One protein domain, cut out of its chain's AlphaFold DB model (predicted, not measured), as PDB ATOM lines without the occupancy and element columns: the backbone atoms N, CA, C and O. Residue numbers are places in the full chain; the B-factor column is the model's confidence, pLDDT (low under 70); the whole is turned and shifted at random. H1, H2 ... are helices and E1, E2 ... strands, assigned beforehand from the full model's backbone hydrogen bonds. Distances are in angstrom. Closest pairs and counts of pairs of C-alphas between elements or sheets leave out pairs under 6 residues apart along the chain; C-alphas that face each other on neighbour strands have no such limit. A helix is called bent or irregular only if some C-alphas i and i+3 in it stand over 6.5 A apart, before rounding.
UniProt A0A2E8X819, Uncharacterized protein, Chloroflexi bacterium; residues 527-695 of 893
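This is residues 527 to 695 of the 893 residues of an uncharacterized protein of Chloroflexi bacterium (UniProt A0A2E8X819). Four helices, H1, H4, H5 and H6, form an elongated bundle in which H1 crosses H4 and H6, while H3 packs on H4 from outside with residues 587 to 595. H2 lies at one end of the long axis; E1 and the turn into H6 lie at the other. The 169 printed residues hold seven named helices and one named strand, in the order H1 H2 H3 H4 H5 E1 H6 H7: mostly helix. The whole is only just compact, close to loose, with a radius of gyration of the C-alphas of 18.2 A, spanning 61 by 37 by 30 A.

H1, residues 527 to 560, has a kink of 94 degrees near residue 534 and is irregular, with C-alphas 533 and 536 8.4 A apart. It touches H4, residues 603 to 622, at a steep tilt of 41 degrees, the same way; the closest C-alphas, of Phe 527 and Thr 603, are 5.4 A apart. With residues 534 to 547 alone H1 touches H6, residues 661 to 687, closest at the C-alphas of Phe 537 and Ser 679, 5.7 A. H5, residues 633 to 649, forms a hairpin with H4, 18 degrees, closest C-alphas Ser 607 and Phe 643, 5.1 A. H3, residues 575 to 597, forms another with H4, 25 degrees, closest C-alphas Val 591 and Pro 605, 4.7 A. H5 touches H6 at 27 degrees, opposite ways, closest C-alphas Ala 642 and Ile 671, 5.0 A. H2, residues 563 to 570, only just touches H1, and only at the corner, with 3 pairs of C-alphas within 8 A, the closest those of Trp 560 and Phe 566, 6.0 A. H7, residues 690 to 693, touches no helix. Every O i to N i+4 pair is within hydrogen-bond range in H2, H3, H4 and H5, against 26 of 30 in H1 and 22 of 23 in H6; H7 is too short for one.

H1 begins at C-alpha 527 (97.410, 144.881, 136.941) and measures 32.5 A; H3 measures 32.2 A, H4 27.8 A, H5 24.5 A and H6 37.3 A. E1, residues 652 to 654, pairs with no named strand. H6 ends at C-alpha 687 (82.911, 124.404, 126.082).

The C-alphas of Lys 564 and Gly 656, 62.4 A, are the farthest apart. The printed part has no cut, and no link is long. Residues 560 to 565, 571 to 577 and 623 to 628 stand free. Confidence is low, pLDDT under 70, at residues 556 to 578, 580 to 581, 597 to 600, 621 to 630 and 690 to 695.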
ATOM      1  N   PHE A 527      98.449 145.864 137.268       88.56
ATOM      2  CA  PHE A 527      97.410 144.881 136.941       88.56
ATOM      3  C   PHE A 527      96.703 145.241 135.635       88.56
ATOM      4  O   PHE A 527      96.460 144.358 134.818       88.56
ATOM      5  N   LEU A 528      96.396 146.529 135.434       88.88
ATOM      6  CA  LEU A 528      95.727 146.989 134.223       88.88
ATOM      7  C   LEU A 528      96.600 146.753 132.997       88.88
ATOM      8  O   LEU A 528      96.104 146.133 132.073       88.88
ATOM      9  N   GLN A 529      97.889 147.110 133.013       91.31
ATOM     10  CA  GLN A 529      98.799 146.834 131.889       91.31
ATOM     11  C   GLN A 529      98.848 145.336 131.552       91.31
ATOM     12  O   GLN A 529      98.665 144.944 130.398       91.31
ATOM     13  N   PHE A 530      99.019 144.470 132.557       93.19
ATOM     14  CA  PHE A 530      99.046 143.024 132.328       93.19
ATOM     15  C   PHE A 530      97.707 142.477 131.830       93.19
ATOM     16  O   PHE A 530      97.685 141.608 130.958       93.19
ATOM     17  N   PHE A 531      96.590 142.989 132.348       94.81
ATOM     18  CA  PHE A 531      95.249 142.627 131.897       94.81
ATOM     19  C   PHE A 531      94.959 143.153 130.486       94.81
ATOM     20  O   PHE A 531      94.331 142.457 129.699       94.81
ATOM     21  N   SER A 532      95.441 144.335 130.118       95.00
ATOM     22  CA  SER A 532      95.301 144.866 128.765       95.00
ATOM     23  C   SER A 532      96.028 143.993 127.747       95.00
ATOM     24  O   SER A 532      95.500 143.762 126.663       95.00
ATOM     25  N   ILE A 533      97.201 143.464 128.111       95.94
ATOM     26  CA  ILE A 533      97.987 142.578 127.246       95.94
ATOM     27  C   ILE A 533      97.388 141.164 127.232       95.94
ATOM     28  O   ILE A 533      97.020 140.659 126.179       95.94
ATOM     29  N   ASN A 534      97.236 140.526 128.396       97.00
ATOM     30  CA  ASN A 534      96.925 139.094 128.523       97.00
ATOM     31  C   ASN A 534      95.496 138.797 129.019       97.00
ATOM     32  O   ASN A 534      95.205 137.667 129.419       97.00
ATOM     33  N   GLY A 535      94.595 139.783 129.033       96.19
ATOM     34  CA  GLY A 535      93.296 139.704 129.715       96.19
ATOM     35  C   GLY A 535      92.423 138.541 129.266       96.19
ATOM     36  O   GLY A 535      91.907 137.810 130.108       96.19
ATOM     37  N   LEU A 536      92.326 138.295 127.954       97.56
ATOM     38  CA  LEU A 536      91.579 137.154 127.418       97.56
ATOM     39  C   LEU A 536      92.113 135.820 127.966       97.56
ATOM     40  O   LEU A 536      91.340 134.989 128.453       97.56
ATOM     41  N   PHE A 537      93.433 135.620 127.927       98.31
ATOM     42  CA  PHE A 537      94.064 134.394 128.415       98.31
ATOM     43  C   PHE A 537      93.904 134.241 129.924       98.31
ATOM     44  O   PHE A 537      93.493 133.179 130.398       98.31
ATOM     45  N   LEU A 538      94.152 135.310 130.679       97.25
ATOM     46  CA  LEU A 538      94.001 135.315 132.129       97.25
ATOM     47  C   LEU A 538      92.565 134.958 132.535       97.25
ATOM     48  O   LEU A 538      92.366 134.090 133.389       97.25
ATOM     49  N   THR A 539      91.556 135.551 131.891       96.88
ATOM     50  CA  THR A 539      90.146 135.237 132.152       96.88
ATOM     51  C   THR A 539      89.833 133.769 131.863       96.88
ATOM     52  O   THR A 539      89.171 133.123 132.680       96.88
ATOM     53  N   ILE A 540      90.322 133.200 130.757       97.12
ATOM     54  CA  ILE A 540      90.101 131.785 130.410       97.12
ATOM     55  C   ILE A 540      90.765 130.851 131.430       97.12
ATOM     56  O   ILE A 540      90.119 129.916 131.916       97.12
ATOM     57  N   VAL A 541      92.026 131.108 131.787       96.25
ATOM     58  CA  VAL A 541      92.778 130.310 132.767       96.25
ATOM     59  C   VAL A 541      92.070 130.320 134.123       96.25
ATOM     60  O   VAL A 541      91.790 129.257 134.684       96.25
ATOM     61  N   LEU A 542      91.713 131.502 134.632       93.75
ATOM     62  CA  LEU A 542      91.018 131.634 135.915       93.75
ATOM     63  C   LEU A 542      89.628 130.984 135.880       93.75
ATOM     64  O   LEU A 542      89.241 130.324 136.844       93.75
ATOM     65  N   SER A 543      88.909 131.086 134.756       92.44
ATOM     66  CA  SER A 543      87.617 130.412 134.558       92.44
ATOM     67  C   SER A 543      87.753 128.892 134.622       92.44
ATOM     68  O   SER A 543      86.946 128.213 135.262       92.44
ATOM     69  N   TRP A 544      88.799 128.339 134.004       90.88
ATOM     70  CA  TRP A 544      89.074 126.908 134.045       90.88
ATOM     71  C   TRP A 544      89.477 126.429 135.439       90.88
ATOM     72  O   TRP A 544      88.999 125.381 135.883       90.88
ATOM     73  N   CYS A 545      90.291 127.203 136.159       90.19
ATOM     74  CA  CYS A 545      90.615 126.939 137.559       90.19
ATOM     75  C   CYS A 545      89.352 126.948 138.428       90.19
ATOM     76  O   CYS A 545      89.094 125.981 139.146       90.19
ATOM     77  N   ALA A 546      88.523 127.990 138.316       86.50
ATOM     78  CA  ALA A 546      87.269 128.105 139.053       86.50
ATOM     79  C   ALA A 546      86.344 126.912 138.774       86.50
ATOM     80  O   ALA A 546      85.847 126.284 139.709       86.50
ATOM     81  N   TYR A 547      86.178 126.532 137.504       84.25
ATOM     82  CA  TYR A 547      85.392 125.365 137.108       84.25
ATOM     83  C   TYR A 547      85.957 124.050 137.667       84.25
ATOM     84  O   TYR A 547      85.222 123.254 138.256       84.25
ATOM     85  N   SER A 548      87.262 123.824 137.517       82.00
ATOM     86  CA  SER A 548      87.931 122.587 137.946       82.00
ATOM     87  C   SER A 548      87.894 122.409 139.466       82.00
ATOM     88  O   SER A 548      87.792 121.283 139.962       82.00
ATOM     89  N   LEU A 549      87.931 123.516 140.209       82.56
ATOM     90  CA  LEU A 549      87.884 123.539 141.669       82.56
ATOM     91  C   LEU A 549      86.459 123.591 142.231       82.56
ATOM     92  O   LEU A 549      86.252 123.187 143.376       82.56
ATOM     93  N   TYR A 550      85.465 124.007 141.440       80.81
ATOM     94  CA  TYR A 550      84.080 124.199 141.880       80.81
ATOM     95  C   TYR A 550      83.493 123.008 142.663       80.81
ATOM     96  O   TYR A 550      82.959 123.231 143.753       80.81
ATOM     97  N   PRO A 551      83.601 121.736 142.214       76.12
ATOM     98  CA  PRO A 551      83.053 120.609 142.974       76.12
ATOM     99  C   PRO A 551      83.709 120.446 144.351       76.12
ATOM    100  O   PRO A 551      83.039 120.091 145.322       76.12
ATOM    101  N   SER A 552      85.014 120.716 144.440       75.38
ATOM    102  CA  SER A 552      85.777 120.664 145.689       75.38
ATOM    103  C   SER A 552      85.399 121.821 146.616       75.38
ATOM    104  O   SER A 552      85.205 121.592 147.809       75.38
ATOM    105  N   ILE A 553      85.218 123.029 146.068       73.12
ATOM    106  CA  ILE A 553      84.794 124.229 146.807       73.12
ATOM    107  C   ILE A 553      83.370 124.067 147.348       73.12
ATOM    108  O   ILE A 553      83.142 124.304 148.526       73.12
ATOM    109  N   ILE A 554      82.404 123.601 146.551       73.25
ATOM    110  CA  ILE A 554      81.028 123.381 147.037       73.25
ATOM    111  C   ILE A 554      80.981 122.292 148.106       73.25
ATOM    112  O   ILE A 554      80.263 122.433 149.095       73.25
ATOM    113  N   LYS A 555      81.758 121.215 147.940       71.25
ATOM    114  CA  LYS A 555      81.900 120.202 148.990       71.25
ATOM    115  C   LYS A 555      82.475 120.825 150.265       71.25
ATOM    116  O   LYS A 555      81.976 120.532 151.343       71.25
ATOM    117  N   PHE A 556      83.475 121.697 150.141       67.56
ATOM    118  CA  PHE A 556      84.066 122.442 151.252       67.56
ATOM    119  C   PHE A 556      83.067 123.381 151.941       67.56
ATOM    120  O   PHE A 556      82.892 123.286 153.151       67.56
ATOM    121  N   LEU A 557      82.338 124.207 151.191       67.88
ATOM    122  CA  LEU A 557      81.339 125.131 151.734       67.88
ATOM    123  C   LEU A 557      80.178 124.392 152.415       67.88
ATOM    124  O   LEU A 557      79.774 124.762 153.513       67.88
ATOM    125  N   ARG A 558      79.687 123.287 151.836       67.44
ATOM    126  CA  ARG A 558      78.673 122.436 152.487       67.44
ATOM    127  C   ARG A 558      79.178 121.797 153.784       67.44
ATOM    128  O   ARG A 558      78.376 121.565 154.681       67.44
ATOM    129  N   MET A 559      80.482 121.522 153.893       60.34
ATOM    130  CA  MET A 559      81.091 121.056 155.145       60.34
ATOM    131  C   MET A 559      81.158 122.168 156.205       60.34
ATOM    132  O   MET A 559      80.969 121.871 157.379       60.34
ATOM    133  N   TRP A 560      81.372 123.428 155.810       57.34
ATOM    134  CA  TRP A 560      81.406 124.586 156.720       57.34
ATOM    135  C   TRP A 560      80.040 124.955 157.309       57.34
ATOM    136  O   TRP A 560      79.959 125.356 158.463       57.34
ATOM    137  N   VAL A 561      78.955 124.777 156.550       61.16
ATOM    138  CA  VAL A 561      77.586 125.111 156.996       61.16
ATOM    139  C   VAL A 561      77.030 124.101 158.020       61.16
ATOM    140  O   VAL A 561      75.998 124.353 158.634       61.16
ATOM    141  N   SER A 562      77.705 122.970 158.269       62.84
ATOM    142  CA  SER A 562      77.298 121.983 159.281       62.84
ATOM    143  C   SER A 562      78.231 121.998 160.508       62.84
ATOM    144  O   SER A 562      79.305 121.391 160.463       62.84
ATOM    145  N   PRO A 563      77.818 122.597 161.647       56.69
ATOM    146  CA  PRO A 563      78.657 122.713 162.847       56.69
ATOM    147  C   PRO A 563      79.122 121.356 163.402       56.69
ATOM    148  O   PRO A 563      80.263 121.215 163.839       56.69
ATOM    149  N   LYS A 564      78.264 120.325 163.316       59.22
ATOM    150  CA  LYS A 564      78.563 118.948 163.758       59.22
ATOM    151  C   LYS A 564      79.654 118.266 162.922       59.22
ATOM    152  O   LYS A 564      80.454 117.521 163.477       59.22
ATOM    153  N   TYR A 565      79.701 118.508 161.610       56.12
ATOM    154  CA  TYR A 565      80.707 117.909 160.720       56.12
ATOM    155  C   TYR A 565      82.026 118.686 160.711       56.12
ATOM    156  O   TYR A 565      83.084 118.070 160.572       56.12
ATOM    157  N   PHE A 566      81.973 120.008 160.889       55.97
ATOM    158  CA  PHE A 566      83.158 120.849 161.025       55.97
ATOM    159  C   PHE A 566      83.940 120.471 162.290       55.97
ATOM    160  O   PHE A 566      85.073 120.027 162.178       55.97
ATOM    161  N   LEU A 567      83.316 120.480 163.476       56.50
ATOM    162  CA  LEU A 567      83.986 120.121 164.739       56.50
ATOM    163  C   LEU A 567      84.526 118.678 164.757       56.50
ATOM    164  O   LEU A 567      85.665 118.456 165.164       56.50
ATOM    165  N   ALA A 568      83.759 117.703 164.255       56.59
ATOM    166  CA  ALA A 568      84.170 116.295 164.225       56.59
ATOM    167  C   ALA A 568      85.333 116.014 163.257       56.59
ATOM    168  O   ALA A 568      86.122 115.094 163.482       56.59
ATOM    169  N   ARG A 569      85.454 116.789 162.168       51.72
ATOM    170  CA  ARG A 569      86.561 116.641 161.222       51.72
ATOM    171  C   ARG A 569      87.746 117.511 161.610       51.72
ATOM    172  O   ARG A 569      88.827 116.982 161.494       51.72
ATOM    173  N   THR A 570      87.605 118.733 162.128       52.78
ATOM    174  CA  THR A 570      88.749 119.576 162.551       52.78
ATOM    175  C   THR A 570      89.592 118.898 163.641       52.78
ATOM    176  O   THR A 570      90.812 119.019 163.628       52.78
ATOM    177  N   TYR A 571      88.962 118.083 164.499       50.34
ATOM    178  CA  TYR A 571      89.638 117.230 165.491       50.34
ATOM    179  C   TYR A 571      90.259 115.937 164.902       50.34
ATOM    180  O   TYR A 571      91.088 115.296 165.537       50.34
ATOM    181  N   SER A 572      89.872 115.541 163.682       50.66
ATOM    182  CA  SER A 572      90.276 114.296 162.992       50.66
ATOM    183  C   SER A 572      91.093 114.538 161.700       50.66
ATOM    184  O   SER A 572      91.704 113.627 161.135       50.66
ATOM    185  N   SER A 573      91.121 115.769 161.189       47.94
ATOM    186  CA  SER A 573      91.686 116.135 159.897       47.94
ATOM    187  C   SER A 573      93.165 116.437 160.043       47.94
ATOM    188  O   SER A 573      93.570 117.343 160.761       47.94
ATOM    189  N   HIS A 574      93.951 115.658 159.307       57.88
ATOM    190  CA  HIS A 574      95.401 115.734 159.219       57.88
ATOM    191  C   HIS A 574      95.941 117.175 159.092       57.88
ATOM    192  O   HIS A 574      95.325 117.977 158.383       57.88
ATOM    193  N   PRO A 575      97.151 117.468 159.618       60.75
ATOM    194  CA  PRO A 575      97.829 118.776 159.532       60.75
ATOM    195  C   PRO A 575      97.891 119.377 158.115       60.75
ATOM    196  O   PRO A 575      97.941 120.592 157.940       60.75
ATOM    197  N   LYS A 576      97.789 118.534 157.082       59.06
ATOM    198  CA  LYS A 576      97.683 118.929 155.669       59.06
ATOM    199  C   LYS A 576      96.470 119.824 155.364       59.06
ATOM    200  O   LYS A 576      96.558 120.654 154.470       59.06
ATOM    201  N   PHE A 577      95.343 119.652 156.058       59.66
ATOM    202  CA  PHE A 577      94.123 120.435 155.814       59.66
ATOM    203  C   PHE A 577      94.264 121.876 156.317       59.66
ATOM    204  O   PHE A 577      94.031 122.809 155.555       59.66
ATOM    205  N   LEU A 578      94.727 122.043 157.560       64.31
ATOM    206  CA  LEU A 578      95.015 123.354 158.150       64.31
ATOM    207  C   LEU A 578      96.077 124.109 157.341       64.31
ATOM    208  O   LEU A 578      95.902 125.292 157.066       64.31
ATOM    209  N   LEU A 579      97.119 123.407 156.877       70.00
ATOM    210  CA  LEU A 579      98.161 123.987 156.032       70.00
ATOM    211  C   LEU A 579      97.604 124.537 154.706       70.00
ATOM    212  O   LEU A 579      97.925 125.658 154.337       70.00
ATOM    213  N   ILE A 580      96.742 123.792 154.002       69.12
ATOM    214  CA  ILE A 580      96.165 124.251 152.724       69.12
ATOM    215  C   ILE A 580      95.273 125.481 152.926       69.12
ATOM    216  O   ILE A 580      95.349 126.422 152.137       69.12
ATOM    217  N   THR A 581      94.435 125.494 153.966       66.75
ATOM    218  CA  THR A 581      93.556 126.637 154.255       66.75
ATOM    219  C   THR A 581      94.356 127.874 154.662       66.75
ATOM    220  O   THR A 581      94.048 128.965 154.189       66.75
ATOM    221  N   LEU A 582      95.410 127.704 155.466       74.19
ATOM    222  CA  LEU A 582      96.318 128.786 155.841       74.19
ATOM    223  C   LEU A 582      97.049 129.353 154.618       74.19
ATOM    224  O   LEU A 582      97.031 130.561 154.415       74.19
ATOM    225  N   VAL A 583      97.628 128.497 153.768       78.62
ATOM    226  CA  VAL A 583      98.311 128.934 152.537       78.62
ATOM    227  C   VAL A 583      97.340 129.653 151.598       78.62
ATOM    228  O   VAL A 583      97.704 130.680 151.031       78.62
ATOM    229  N   ALA A 584      96.097 129.179 151.462       76.88
ATOM    230  CA  ALA A 584      95.082 129.849 150.646       76.88
ATOM    231  C   ALA A 584      94.743 131.252 151.170       76.88
ATOM    232  O   ALA A 584      94.720 132.199 150.386       76.88
ATOM    233  N   LEU A 585      94.520 131.394 152.481       75.50
ATOM    234  CA  LEU A 585      94.270 132.687 153.126       75.50
ATOM    235  C   LEU A 585      95.460 133.632 152.952       75.50
ATOM    236  O   LEU A 585      95.271 134.744 152.475       75.50
ATOM    237  N   LEU A 586      96.678 133.169 153.244       77.94
ATOM    238  CA  LEU A 586      97.899 133.960 153.076       77.94
ATOM    239  C   LEU A 586      98.099 134.402 151.625       77.94
ATOM    240  O   LEU A 586      98.449 135.552 151.387       77.94
ATOM    241  N   THR A 587      97.825 133.522 150.659       79.12
ATOM    242  CA  THR A 587      97.934 133.852 149.232       79.12
ATOM    243  C   THR A 587      96.906 134.909 148.842       79.12
ATOM    244  O   THR A 587      97.267 135.910 148.239       79.12
ATOM    245  N   ILE A 588      95.634 134.743 149.218       79.44
ATOM    246  CA  ILE A 588      94.577 135.718 148.899       79.44
ATOM    247  C   ILE A 588      94.867 137.071 149.555       79.44
ATOM    248  O   ILE A 588      94.747 138.102 148.897       79.44
ATOM    249  N   THR A 589      95.280 137.076 150.824       73.44
ATOM    250  CA  THR A 589      95.646 138.301 151.541       73.44
ATOM    251  C   THR A 589      96.858 138.974 150.901       73.44
ATOM    252  O   THR A 589      96.800 140.173 150.654       73.44
ATOM    253  N   TYR A 590      97.912 138.225 150.559       77.62
ATOM    254  CA  TYR A 590      99.076 138.755 149.842       77.62
ATOM    255  C   TYR A 590      98.678 139.377 148.502       77.62
ATOM    256  O   TYR A 590      99.127 140.469 148.172       77.62
ATOM    257  N   VAL A 591      97.784 138.723 147.755       78.56
ATOM    258  CA  VAL A 591      97.326 139.215 146.454       78.56
ATOM    259  C   VAL A 591      96.511 140.495 146.599       78.56
ATOM    260  O   VAL A 591      96.765 141.464 145.890       78.56
ATOM    261  N   ALA A 592      95.562 140.522 147.537       74.75
ATOM    262  CA  ALA A 592      94.747 141.700 147.804       74.75
ATOM    263  C   ALA A 592      95.613 142.884 148.256       74.75
ATOM    264  O   ALA A 592      95.473 143.978 147.720       74.75
ATOM    265  N   VAL A 593      96.547 142.655 149.182       73.06
ATOM    266  CA  VAL A 593      97.485 143.685 149.648       73.06
ATOM    267  C   VAL A 593      98.410 144.131 148.517       73.06
ATOM    268  O   VAL A 593      98.594 145.329 148.340       73.06
ATOM    269  N   GLY A 594      98.954 143.216 147.713       72.38
ATOM    270  CA  GLY A 594      99.839 143.544 146.593       72.38
ATOM    271  C   GLY A 594      99.152 144.395 145.524       72.38
ATOM    272  O   GLY A 594      99.694 145.421 145.125       72.38
ATOM    273  N   ILE A 595      97.926 144.030 145.132       72.44
ATOM    274  CA  ILE A 595      97.134 144.796 144.157       72.44
ATOM    275  C   ILE A 595      96.736 146.166 144.723       72.44
ATOM    276  O   ILE A 595      96.868 147.166 144.025       72.44
ATOM    277  N   LEU A 596      96.256 146.228 145.972       72.19
ATOM    278  CA  LEU A 596      95.772 147.476 146.577       72.19
ATOM    279  C   LEU A 596      96.900 148.442 146.949       72.19
ATOM    280  O   LEU A 596      96.715 149.651 146.864       72.19
ATOM    281  N   SER A 597      98.050 147.925 147.387       67.06
ATOM    282  CA  SER A 597      99.192 148.754 147.789       67.06
ATOM    283  C   SER A 597     100.031 149.233 146.605       67.06
ATOM    284  O   SER A 597     100.810 150.164 146.773       67.06
ATOM    285  N   GLY A 598      99.939 148.573 145.443       65.94
ATOM    286  CA  GLY A 598     100.779 148.848 144.271       65.94
ATOM    287  C   GLY A 598     102.274 148.538 144.460       65.94
ATOM    288  O   GLY A 598     103.037 148.637 143.507       65.94
ATOM    289  N   THR A 599     102.697 148.121 145.659       63.03
ATOM    290  CA  THR A 599     104.113 148.013 146.070       63.03
ATOM    291  C   THR A 599     104.919 146.936 145.340       63.03
ATOM    292  O   THR A 599     106.139 147.033 145.280       63.03
ATOM    293  N   PHE A 600     104.258 145.921 144.775       61.94
ATOM    294  CA  PHE A 600     104.889 144.824 144.022       61.94
ATOM    295  C   PHE A 600     104.466 144.802 142.544       61.94
ATOM    296  O   PHE A 600     104.594 143.773 141.879       61.94
ATOM    297  N   GLY A 601     103.874 145.890 142.043       74.00
ATOM    298  CA  GLY A 601     103.106 145.856 140.802       74.00
ATOM    299  C   GLY A 601     101.842 144.996 140.925       74.00
ATOM    300  O   GLY A 601     101.559 144.379 141.955       74.00
ATOM    301  N   GLY A 602     101.038 144.954 139.863       82.38
ATOM    302  CA  GLY A 602      99.835 144.112 139.822       82.38
ATOM    303  C   GLY A 602     100.057 142.746 139.171       82.38
ATOM    304  O   GLY A 602      99.268 141.830 139.412       82.38
ATOM    305  N   THR A 603     101.140 142.581 138.403       89.56
ATOM    306  CA  THR A 603     101.465 141.338 137.680       89.56
ATOM    307  C   THR A 603     101.961 140.232 138.597       89.56
ATOM    308  O   THR A 603     101.523 139.086 138.455       89.56
ATOM    309  N   ILE A 604     102.818 140.549 139.575       90.19
ATOM    310  CA  ILE A 604     103.320 139.556 140.535       90.19
ATOM    311  C   ILE A 604     102.158 138.947 141.347       90.19
ATOM    312  O   ILE A 604     101.990 137.724 141.298       90.19
ATOM    313  N   PRO A 605     101.291 139.737 142.019       89.94
ATOM    314  CA  PRO A 605     100.137 139.204 142.743       89.94
ATOM    315  C   PRO A 605      99.227 138.311 141.891       89.94
ATOM    316  O   PRO A 605      98.915 137.183 142.279       89.94
ATOM    317  N   ILE A 606      98.803 138.780 140.711       90.94
ATOM    318  CA  ILE A 606      97.853 138.024 139.883       90.94
ATOM    319  C   ILE A 606      98.469 136.727 139.338       90.94
ATOM    320  O   ILE A 606      97.787 135.701 139.284       90.94
ATOM    321  N   SER A 607      99.766 136.740 139.019       94.00
ATOM    322  CA  SER A 607     100.514 135.558 138.580       94.00
ATOM    323  C   SER A 607     100.654 134.534 139.706       94.00
ATOM    324  O   SER A 607     100.397 133.350 139.492       94.00
ATOM    325  N   VAL A 608     100.960 134.973 140.935       91.31
ATOM    326  CA  VAL A 608     101.003 134.099 142.123       91.31
ATOM    327  C   VAL A 608      99.639 133.452 142.378       91.31
ATOM    328  O   VAL A 608      99.569 132.242 142.612       91.31
ATOM    329  N   LEU A 609      98.544 134.215 142.270       90.44
ATOM    330  CA  LEU A 609      97.188 133.671 142.386       90.44
ATOM    331  C   LEU A 609      96.912 132.612 141.311       90.44
ATOM    332  O   LEU A 609      96.419 131.525 141.625       90.44
ATOM    333  N   ALA A 610      97.225 132.912 140.048       93.12
ATOM    334  CA  ALA A 610      97.003 131.997 138.936       93.12
ATOM    335  C   ALA A 610      97.792 130.690 139.115       93.12
ATOM    336  O   ALA A 610      97.209 129.608 138.998       93.12
ATOM    337  N   ILE A 611      99.076 130.774 139.485       94.38
ATOM    338  CA  ILE A 611      99.932 129.615 139.787       94.38
ATOM    339  C   ILE A 611      99.336 128.792 140.929       94.38
ATOM    340  O   ILE A 611      99.189 127.575 140.799       94.38
ATOM    341  N   PHE A 612      98.947 129.435 142.031       90.50
ATOM    342  CA  PHE A 612      98.355 128.756 143.180       90.50
ATOM    343  C   PHE A 612      97.095 127.970 142.787       90.50
ATOM    344  O   PHE A 612      96.977 126.777 143.087       90.50
ATOM    345  N   LEU A 613      96.179 128.603 142.050       90.00
ATOM    346  CA  LEU A 613      94.949 127.968 141.581       90.00
ATOM    347  C   LEU A 613      95.221 126.821 140.594       90.00
ATOM    348  O   LEU A 613      94.598 125.763 140.717       90.00
ATOM    349  N   LEU A 614      96.167 126.990 139.665       91.75
ATOM    350  CA  LEU A 614      96.577 125.956 138.708       91.75
ATOM    351  C   LEU A 614      97.205 124.746 139.408       91.75
ATOM    352  O   LEU A 614      96.856 123.608 139.089       91.75
ATOM    353  N   CYS A 615      98.074 124.967 140.398       88.44
ATOM    354  CA  CYS A 615      98.685 123.908 141.204       88.44
ATOM    355  C   CYS A 615      97.631 123.102 141.972       88.44
ATOM    356  O   CYS A 615      97.657 121.868 141.969       88.44
ATOM    357  N   ILE A 616      96.656 123.777 142.586       84.44
ATOM    358  CA  ILE A 616      95.553 123.110 143.290       84.44
ATOM    359  C   ILE A 616      94.655 122.356 142.301       84.44
ATOM    360  O   ILE A 616      94.276 121.209 142.566       84.44
ATOM    361  N   ALA A 617      94.334 122.954 141.150       83.44
ATOM    362  CA  ALA A 617      93.551 122.298 140.104       83.44
ATOM    363  C   ALA A 617      94.262 121.028 139.614       83.44
ATOM    364  O   ALA A 617      93.651 119.956 139.590       83.44
ATOM    365  N   CYS A 618      95.570 121.111 139.347       80.69
ATOM    366  CA  CYS A 618      96.415 119.964 139.021       80.69
ATOM    367  C   CYS A 618      96.353 118.890 140.101       80.69
ATOM    368  O   CYS A 618      96.102 117.732 139.777       80.69
ATOM    369  N   PHE A 619      96.517 119.251 141.375       78.69
ATOM    370  CA  PHE A 619      96.501 118.303 142.489       78.69
ATOM    371  C   PHE A 619      95.173 117.532 142.592       78.69
ATOM    372  O   PHE A 619      95.163 116.309 142.773       78.69
ATOM    373  N   PHE A 620      94.031 118.209 142.437       74.06
ATOM    374  CA  PHE A 620      92.721 117.547 142.480       74.06
ATOM    375  C   PHE A 620      92.436 116.691 141.244       74.06
ATOM    376  O   PHE A 620      91.808 115.634 141.368       74.06
ATOM    377  N   ILE A 621      92.903 117.119 140.071       67.94
ATOM    378  CA  ILE A 621      92.818 116.339 138.834       67.94
ATOM    379  C   ILE A 621      93.704 115.087 138.936       67.94
ATOM    380  O   ILE A 621      93.260 113.994 138.579       67.94
ATOM    381  N   PHE A 622      94.904 115.221 139.507       64.12
ATOM    382  CA  PHE A 622      95.866 114.139 139.730       64.12
ATOM    383  C   PHE A 622      95.278 113.021 140.600       64.12
ATOM    384  O   PHE A 622      95.398 111.842 140.282       64.12
ATOM    385  N   LYS A 623      94.556 113.379 141.670       56.34
ATOM    386  CA  LYS A 623      94.012 112.410 142.636       56.34
ATOM    387  C   LYS A 623      92.864 111.541 142.090       56.34
ATOM    388  O   LYS A 623      92.528 110.533 142.709       56.34
ATOM    389  N   LYS A 624      92.238 111.914 140.968       52.44
ATOM    390  CA  LYS A 624      91.067 111.206 140.414       52.44
ATOM    391  C   LYS A 624      91.397 110.068 139.443       52.44
ATOM    392  O   LYS A 624      90.504 109.272 139.172       52.44
ATOM    393  N   SER A 625      92.626 109.956 138.941       49.66
ATOM    394  CA  SER A 625      92.989 108.935 137.949       49.66
ATOM    395  C   SER A 625      94.112 108.040 138.465       49.66
ATOM    396  O   SER A 625      95.245 108.483 138.604       49.66
ATOM    397  N   LYS A 626      93.802 106.769 138.749       44.19
ATOM    398  CA  LYS A 626      94.804 105.755 139.126       44.19
ATOM    399  C   LYS A 626      95.515 105.113 137.922       44.19
ATOM    400  O   LYS A 626      96.430 104.333 138.149       44.19
ATOM    401  N   SER A 627      95.119 105.398 136.675       42.06
ATOM    402  CA  SER A 627      95.625 104.660 135.499       42.06
ATOM    403  C   SER A 627      95.962 105.486 134.251       42.06
ATOM    404  O   SER A 627      96.395 104.912 133.259       42.06
ATOM    405  N   SER A 628      95.816 106.812 134.259       49.84
ATOM    406  CA  SER A 628      96.270 107.658 133.144       49.84
ATOM    407  C   SER A 628      96.398 109.106 133.611       49.84
ATOM    408  O   SER A 628      95.425 109.694 134.091       49.84
ATOM    409  N   TYR A 629      97.597 109.682 133.549       61.72
ATOM    410  CA  TYR A 629      97.810 111.092 133.880       61.72
ATOM    411  C   TYR A 629      96.871 111.956 133.043       61.72
ATOM    412  O   TYR A 629      96.813 111.804 131.828       61.72
ATOM    413  N   SER A 630      96.142 112.875 133.679       64.56
ATOM    414  CA  SER A 630      95.206 113.732 132.953       64.56
ATOM    415  C   SER A 630      95.920 114.524 131.857       64.56
ATOM    416  O   SER A 630      96.957 115.133 132.113       64.56
ATOM    417  N   ASP A 631      95.316 114.588 130.669       73.19
ATOM    418  CA  ASP A 631      95.756 115.442 129.553       73.19
ATOM    419  C   ASP A 631      95.872 116.927 129.946       73.19
ATOM    420  O   ASP A 631      96.531 117.701 129.264       73.19
ATOM    421  N   ALA A 632      95.272 117.333 131.074       80.25
ATOM    422  CA  ALA A 632      95.373 118.691 131.601       80.25
ATOM    423  C   ALA A 632      96.752 119.038 132.181       80.25
ATOM    424  O   ALA A 632      97.040 120.219 132.347       80.25
ATOM    425  N   PHE A 633      97.592 118.051 132.509       85.19
ATOM    426  CA  PHE A 633      98.818 118.309 133.265       85.19
ATOM    427  C   PHE A 633      99.845 119.130 132.476       85.19
ATOM    428  O   PHE A 633     100.372 120.105 133.001       85.19
ATOM    429  N   PHE A 634     100.072 118.794 131.201       89.62
ATOM    430  CA  PHE A 634     101.002 119.536 130.348       89.62
ATOM    431  C   PHE A 634     100.546 120.993 130.103       89.62
ATOM    432  O   PHE A 634     101.329 121.893 130.401       89.62
ATOM    433  N   PRO A 635      99.284 121.276 129.702       93.31
ATOM    434  CA  PRO A 635      98.774 122.647 129.622       93.31
ATOM    435  C   PRO A 635      98.881 123.446 130.924       93.31
ATOM    436  O   PRO A 635      99.174 124.636 130.892       93.31
ATOM    437  N   CYS A 636      98.657 122.816 132.081       91.75
ATOM    438  CA  CYS A 636      98.792 123.516 133.357       91.75
ATOM    439  C   CYS A 636     100.246 123.849 133.683       91.75
ATOM    440  O   CYS A 636     100.508 124.953 134.146       91.75
ATOM    441  N   LEU A 637     101.181 122.926 133.437       92.06
ATOM    442  CA  LEU A 637     102.609 123.172 133.639       92.06
ATOM    443  C   LEU A 637     103.102 124.320 132.748       92.06
ATOM    444  O   LEU A 637     103.811 125.200 133.226       92.06
ATOM    445  N   LEU A 638     102.668 124.344 131.487       96.19
ATOM    446  CA  LEU A 638     102.940 125.444 130.564       96.19
ATOM    447  C   LEU A 638     102.396 126.783 131.086       96.19
ATOM    448  O   LEU A 638     103.139 127.759 131.144       96.19
ATOM    449  N   ALA A 639     101.133 126.829 131.523       97.19
ATOM    450  CA  ALA A 639     100.532 128.053 132.056       97.19
ATOM    451  C   ALA A 639     101.237 128.531 133.338       97.19
ATOM    452  O   ALA A 639     101.518 129.716 133.478       97.19
ATOM    453  N   ILE A 640     101.583 127.609 134.245       95.62
ATOM    454  CA  ILE A 640     102.383 127.904 135.443       95.62
ATOM    455  C   ILE A 640     103.742 128.498 135.045       95.62
ATOM    456  O   ILE A 640     104.143 129.514 135.604       95.62
ATOM    457  N   GLY A 641     104.420 127.900 134.060       96.25
ATOM    458  CA  GLY A 641     105.685 128.405 133.525       96.25
ATOM    459  C   GLY A 641     105.565 129.830 132.988       96.25
ATOM    460  O   GLY A 641     106.368 130.677 133.357       96.25
ATOM    461  N   ALA A 642     104.526 130.130 132.202       98.00
ATOM    462  CA  ALA A 642     104.294 131.476 131.674       98.00
ATOM    463  C   ALA A 642     104.110 132.528 132.786       98.00
ATOM    464  O   ALA A 642     104.690 133.607 132.713       98.00
ATOM    465  N   PHE A 643     103.369 132.209 133.853       97.81
ATOM    466  CA  PHE A 643     103.224 133.117 134.999       97.81
ATOM    467  C   PHE A 643     104.511 133.253 135.826       97.81
ATOM    468  O   PHE A 643     104.760 134.321 136.379       97.81
ATOM    469  N   PHE A 644     105.358 132.220 135.892       96.69
ATOM    470  CA  PHE A 644     106.692 132.353 136.486       96.69
ATOM    471  C   PHE A 644     107.602 133.261 135.659       96.69
ATOM    472  O   PHE A 644     108.324 134.062 136.244       96.69
ATOM    473  N   VAL A 645     107.543 133.181 134.327       96.75
ATOM    474  CA  VAL A 645     108.268 134.107 133.444       96.75
ATOM    475  C   VAL A 645     107.759 135.535 133.648       96.75
ATOM    476  O   VAL A 645     108.573 136.437 133.811       96.75
ATOM    477  N   ALA A 646     106.439 135.740 133.751       95.56
ATOM    478  CA  ALA A 646     105.857 137.056 134.035       95.56
ATOM    479  C   ALA A 646     106.362 137.646 135.365       95.56
ATOM    480  O   ALA A 646     106.715 138.818 135.423       95.56
ATOM    481  N   ILE A 647     106.452 136.828 136.422       93.94
ATOM    482  CA  ILE A 647     107.058 137.239 137.699       93.94
ATOM    483  C   ILE A 647     108.551 137.538 137.521       93.94
ATOM    484  O   ILE A 647     109.037 138.527 138.053       93.94
ATOM    485  N   GLY A 648     109.277 136.694 136.784       93.25
ATOM    486  CA  GLY A 648     110.712 136.845 136.552       93.25
ATOM    487  C   GLY A 648     111.063 138.179 135.901       93.25
ATOM    488  O   GLY A 648     111.953 138.856 136.394       93.25
ATOM    489  N   VAL A 649     110.318 138.586 134.874       92.00
ATOM    490  CA  VAL A 649     110.509 139.851 134.136       92.00
ATOM    491  C   VAL A 649     110.174 141.094 134.974       92.00
ATOM    492  O   VAL A 649     110.708 142.175 134.740       92.00
ATOM    493  N   ASP A 650     109.293 140.960 135.967       89.81
ATOM    494  CA  ASP A 650     108.953 142.038 136.906       89.81
ATOM    495  C   ASP A 650     109.942 142.142 138.085       89.81
ATOM    496  O   ASP A 650     109.819 143.052 138.904       89.81
ATOM    497  N   ILE A 651     110.904 141.218 138.193       90.06
ATOM    498  CA  ILE A 651     111.942 141.219 139.238       90.06
ATOM    499  C   ILE A 651     113.335 141.425 138.632       90.06
ATOM    500  O   ILE A 651     114.147 142.149 139.208       90.06
ATOM    501  N   TRP A 652     113.616 140.785 137.497       91.50
ATOM    502  CA  TRP A 652     114.939 140.690 136.889       91.50
ATOM    503  C   TRP A 652     114.927 141.147 135.428       91.50
ATOM    504  O   TRP A 652     114.001 140.844 134.676       91.50
ATOM    505  N   ARG A 653     116.007 141.818 135.027       90.69
ATOM    506  CA  ARG A 653     116.374 142.149 133.645       90.69
ATOM    507  C   ARG A 653     117.771 141.629 133.329       90.69
ATOM    508  O   ARG A 653     118.535 141.322 134.243       90.69
ATOM    509  N   ILE A 654     118.106 141.553 132.047       86.62
ATOM    510  CA  ILE A 654     119.492 141.309 131.628       86.62
ATOM    511  C   ILE A 654     120.290 142.616 131.750       86.62
ATOM    512  O   ILE A 654     119.752 143.698 131.509       86.62
ATOM    513  N   GLU A 655     121.550 142.512 132.163       84.56
ATOM    514  CA  GLU A 655     122.516 143.617 132.143       84.56
ATOM    515  C   GLU A 655     122.620 144.248 130.742       84.56
ATOM    516  O   GLU A 655     122.516 143.555 129.730       84.56
ATOM    517  N   GLY A 656     122.795 145.570 130.673       79.69
ATOM    518  CA  GLY A 656     122.868 146.299 129.399       79.69
ATOM    519  C   GLY A 656     121.523 146.515 128.691       79.69
ATOM    520  O   GLY A 656     121.494 147.095 127.606       79.69
ATOM    521  N   ASP A 657     120.403 146.082 129.282       81.31
ATOM    522  CA  ASP A 657     119.065 146.387 128.767       81.31
ATOM    523  C   ASP A 657     118.671 147.853 129.036       81.31
ATOM    524  O   ASP A 657     119.060 148.465 130.034       81.31
ATOM    525  N   ILE A 658     117.853 148.416 128.145       82.12
ATOM    526  CA  ILE A 658     117.304 149.771 128.278       82.12
ATOM    527  C   ILE A 658     116.134 149.688 129.257       82.12
ATOM    528  O   ILE A 658     115.049 149.231 128.890       82.12
ATOM    529  N   ASP A 659     116.366 150.053 130.519       84.25
ATOM    530  CA  ASP A 659     115.482 149.690 131.632       84.25
ATOM    531  C   ASP A 659     115.182 148.190 131.592       84.25
ATOM    532  O   ASP A 659     116.069 147.384 131.821       84.25
ATOM    533  N   ARG A 660     113.972 147.779 131.240       89.06
ATOM    534  CA  ARG A 660     113.636 146.364 131.016       89.06
ATOM    535  C   ARG A 660     112.955 146.147 129.666       89.06
ATOM    536  O   ARG A 660     112.177 145.206 129.510       89.06
ATOM    537  N   MET A 661     113.191 147.054 128.717       88.25
ATOM    538  CA  MET A 661     112.483 147.123 127.443       88.25
ATOM    539  C   MET A 661     112.624 145.830 126.640       88.25
ATOM    540  O   MET A 661     111.606 145.252 126.253       88.25
ATOM    541  N   ASN A 662     113.852 145.347 126.407       88.81
ATOM    542  CA  ASN A 662     114.057 144.124 125.630       88.81
ATOM    543  C   ASN A 662     113.675 142.880 126.430       88.81
ATOM    544  O   ASN A 662     113.119 141.938 125.865       88.81
ATOM    545  N   THR A 663     113.906 142.889 127.742       92.06
ATOM    546  CA  THR A 663     113.488 141.806 128.635       92.06
ATOM    547  C   THR A 663     111.973 141.596 128.542       92.06
ATOM    548  O   THR A 663     111.521 140.486 128.251       92.06
ATOM    549  N   VAL A 664     111.171 142.656 128.695       93.50
ATOM    550  CA  VAL A 664     109.714 142.579 128.510       93.50
ATOM    551  C   VAL A 664     109.380 142.139 127.090       93.50
ATOM    552  O   VAL A 664     108.631 141.175 126.937       93.50
ATOM    553  N   PHE A 665     109.989 142.743 126.068       93.19
ATOM    554  CA  PHE A 665     109.728 142.411 124.668       93.19
ATOM    555  C   PHE A 665     109.848 140.912 124.374       93.19
ATOM    556  O   PHE A 665     108.897 140.277 123.909       93.19
ATOM    557  N   LYS A 666     111.016 140.323 124.653       93.75
ATOM    558  CA  LYS A 666     111.306 138.939 124.262       93.75
ATOM    559  C   LYS A 666     110.487 137.945 125.083       93.75
ATOM    560  O   LYS A 666     109.900 137.021 124.518       93.75
ATOM    561  N   PHE A 667     110.385 138.146 126.396       96.00
ATOM    562  CA  PHE A 667     109.685 137.202 127.267       96.00
ATOM    563  C   PHE A 667     108.154 137.329 127.196       96.00
ATOM    564  O   PHE A 667     107.470 136.310 127.311       96.00
ATOM    565  N   TYR A 668     107.581 138.514 126.942       96.31
ATOM    566  CA  TYR A 668     106.125 138.650 126.779       96.31
ATOM    567  C   TYR A 668     105.615 137.977 125.501       96.31
ATOM    568  O   TYR A 668     104.535 137.385 125.532       96.31
ATOM    569  N   LEU A 669     106.403 137.954 124.419       96.88
ATOM    570  CA  LEU A 669     106.085 137.148 123.233       96.88
ATOM    571  C   LEU A 669     106.002 135.649 123.567       96.88
ATOM    572  O   LEU A 669     105.076 134.958 123.137       96.88
ATOM    573  N   GLN A 670     106.926 135.138 124.383       97.56
ATOM    574  CA  GLN A 670     106.911 133.737 124.823       97.56
ATOM    575  C   GLN A 670     105.718 133.446 125.746       97.56
ATOM    576  O   GLN A 670     105.039 132.429 125.572       97.56
ATOM    577  N   ILE A 671     105.414 134.354 126.686       98.19
ATOM    578  CA  ILE A 671     104.215 134.286 127.537       98.19
ATOM    579  C   ILE A 671     102.962 134.208 126.662       98.19
ATOM    580  O   ILE A 671     102.131 133.328 126.886       98.19
ATOM    581  N   TRP A 672     102.849 135.055 125.635       98.56
ATOM    582  CA  TRP A 672     101.715 135.068 124.711       98.56
ATOM    583  C   TRP A 672     101.535 133.731 123.991       98.56
ATOM    584  O   TRP A 672     100.441 133.168 123.993       98.56
ATOM    585  N   ILE A 673     102.605 133.185 123.406       98.56
ATOM    586  CA  ILE A 673     102.559 131.908 122.674       98.56
ATOM    587  C   ILE A 673     102.107 130.773 123.605       98.56
ATOM    588  O   ILE A 673     101.202 130.000 123.268       98.56
ATOM    589  N   ILE A 674     102.697 130.686 124.800       98.50
ATOM    590  CA  ILE A 674     102.391 129.633 125.774       98.50
ATOM    591  C   ILE A 674     100.964 129.793 126.323       98.50
ATOM    592  O   ILE A 674     100.200 128.820 126.374       98.50
ATOM    593  N   LEU A 675     100.561 131.006 126.707       98.50
ATOM    594  CA  LEU A 675      99.208 131.282 127.191       98.50
ATOM    595  C   LEU A 675      98.153 131.089 126.098       98.50
ATOM    596  O   LEU A 675      97.082 130.561 126.398       98.50
ATOM    597  N   GLY A 676      98.452 131.404 124.838       98.19
ATOM    598  CA  GLY A 676      97.560 131.159 123.706       98.19
ATOM    599  C   GLY A 676      97.278 129.669 123.498       98.19
ATOM    600  O   GLY A 676      96.119 129.252 123.407       98.19
ATOM    601  N   ILE A 677      98.318 128.828 123.528       98.00
ATOM    602  CA  ILE A 677      98.166 127.368 123.421       98.00
ATOM    603  C   ILE A 677      97.394 126.804 124.618       98.00
ATOM    604  O   ILE A 677      96.454 126.024 124.447       98.00
ATOM    605  N   THR A 678      97.754 127.191 125.841       96.88
ATOM    606  CA  THR A 678      97.127 126.641 127.056       96.88
ATOM    607  C   THR A 678      95.681 127.104 127.222       96.88
ATOM    608  O   THR A 678      94.805 126.288 127.527       96.88
ATOM    609  N   SER A 679      95.389 128.370 126.916       97.62
ATOM    610  CA  SER A 679      94.029 128.915 126.910       97.62
ATOM    611  C   SER A 679      93.150 128.229 125.871       97.62
ATOM    612  O   SER A 679      91.972 128.006 126.145       97.62
ATOM    613  N   SER A 680      93.697 127.803 124.724       96.62
ATOM    614  CA  SER A 680      92.934 127.020 123.741       96.62
ATOM    615  C   SER A 680      92.441 125.687 124.323       96.62
ATOM    616  O   SER A 680      91.265 125.338 124.184       96.62
ATOM    617  N   TYR A 681      93.303 124.979 125.066       94.31
ATOM    618  CA  TYR A 681      92.947 123.742 125.759       94.31
ATOM    619  C   TYR A 681      91.889 124.005 126.837       94.31
ATOM    620  O   TYR A 681      90.874 123.306 126.900       94.31
ATOM    621  N   PHE A 682      92.100 125.022 127.675       93.88
ATOM    622  CA  PHE A 682      91.188 125.358 128.768       93.88
ATOM    623  C   PHE A 682      89.807 125.781 128.267       93.88
ATOM    624  O   PHE A 682      88.802 125.250 128.750       93.88
ATOM    625  N   LEU A 683      89.746 126.649 127.255       94.44
ATOM    626  CA  LEU A 683      88.495 127.075 126.633       94.44
ATOM    627  C   LEU A 683      87.767 125.892 125.994       94.44
ATOM    628  O   LEU A 683      86.590 125.673 126.278       94.44
ATOM    629  N   TYR A 684      88.464 125.063 125.212       92.38
ATOM    630  CA  TYR A 684      87.862 123.868 124.620       92.38
ATOM    631  C   TYR A 684      87.269 122.939 125.695       92.38
ATOM    632  O   TYR A 684      86.164 122.415 125.542       92.38
ATOM    633  N   ARG A 685      87.972 122.746 126.819       87.50
ATOM    634  CA  ARG A 685      87.487 121.917 127.932       87.50
ATOM    635  C   ARG A 685      86.268 122.511 128.631       87.50
ATOM    636  O   ARG A 685      85.405 121.732 129.035       87.50
ATOM    637  N   LEU A 686      86.197 123.835 128.765       87.88
ATOM    638  CA  LEU A 686      85.033 124.537 129.309       87.88
ATOM    639  C   LEU A 686      83.810 124.381 128.393       87.88
ATOM    640  O   LEU A 686      82.734 124.043 128.880       87.88
ATOM    641  N   LEU A 687      83.988 124.527 127.075       86.62
ATOM    642  CA  LEU A 687      82.911 124.404 126.082       86.62
ATOM    643  C   LEU A 687      82.374 122.971 125.950       86.62
ATOM    644  O   LEU A 687      81.184 122.754 125.758       86.62
ATOM    645  N   ASN A 688      83.246 121.971 126.062       80.06
ATOM    646  CA  ASN A 688      82.899 120.573 125.809       80.06
ATOM    647  C   ASN A 688      82.297 119.841 127.034       80.06
ATOM    648  O   ASN A 688      81.983 118.651 126.960       80.06
ATOM    649  N   ARG A 689      82.156 120.499 128.195       73.44
ATOM    650  CA  ARG A 689      81.632 119.879 129.425       73.44
ATOM    651  C   ARG A 689      80.215 120.354 129.740       73.44
ATOM    652  O   ARG A 689      79.997 121.439 130.273       73.44
ATOM    653  N   SER A 690      79.261 119.447 129.547       53.69
ATOM    654  CA  SER A 690      77.824 119.673 129.736       53.69
ATOM    655  C   SER A 690      77.443 120.293 131.095       53.69
ATOM    656  O   SER A 690      76.615 121.194 131.141       53.69
ATOM    657  N   GLN A 691      78.107 119.917 132.197       54.34
ATOM    658  CA  GLN A 691      77.839 120.463 133.542       54.34
ATOM    659  C   GLN A 691      78.101 121.971 133.701       54.34
ATOM    660  O   GLN A 691      77.511 122.580 134.594       54.34
ATOM    661  N   PHE A 692      78.986 122.562 132.893       56.91
ATOM    662  CA  PHE A 692      79.212 124.012 132.890       56.91
ATOM    663  C   PHE A 692      78.065 124.729 132.159       56.91
ATOM    664  O   PHE A 692      77.487 125.676 132.683       56.91
ATOM    665  N   THR A 693      77.647 124.163 131.025       51.97
ATOM    666  CA  THR A 693      76.536 124.617 130.169       51.97
ATOM    667  C   THR A 693      75.165 124.631 130.864       51.97
ATOM    668  O   THR A 693      74.347 125.498 130.581       51.97
ATOM    669  N   TYR A 694      74.891 123.711 131.801       52.19
ATOM    670  CA  TYR A 694      73.575 123.606 132.465       52.19
ATOM    671  C   TYR A 694      73.341 124.596 133.624       52.19
ATOM    672  O   TYR A 694      72.235 124.660 134.158       52.19
ATOM    673  N   LYS A 695      74.342 125.389 134.032       61.47
ATOM    674  CA  LYS A 695      74.189 126.422 135.077       61.47
ATOM    675  C   LYS A 695      74.018 127.806 134.454       61.47
ATOM    676  O   LYS A 695      74.900 128.660 134.564       61.47
TER     677      LYS A 695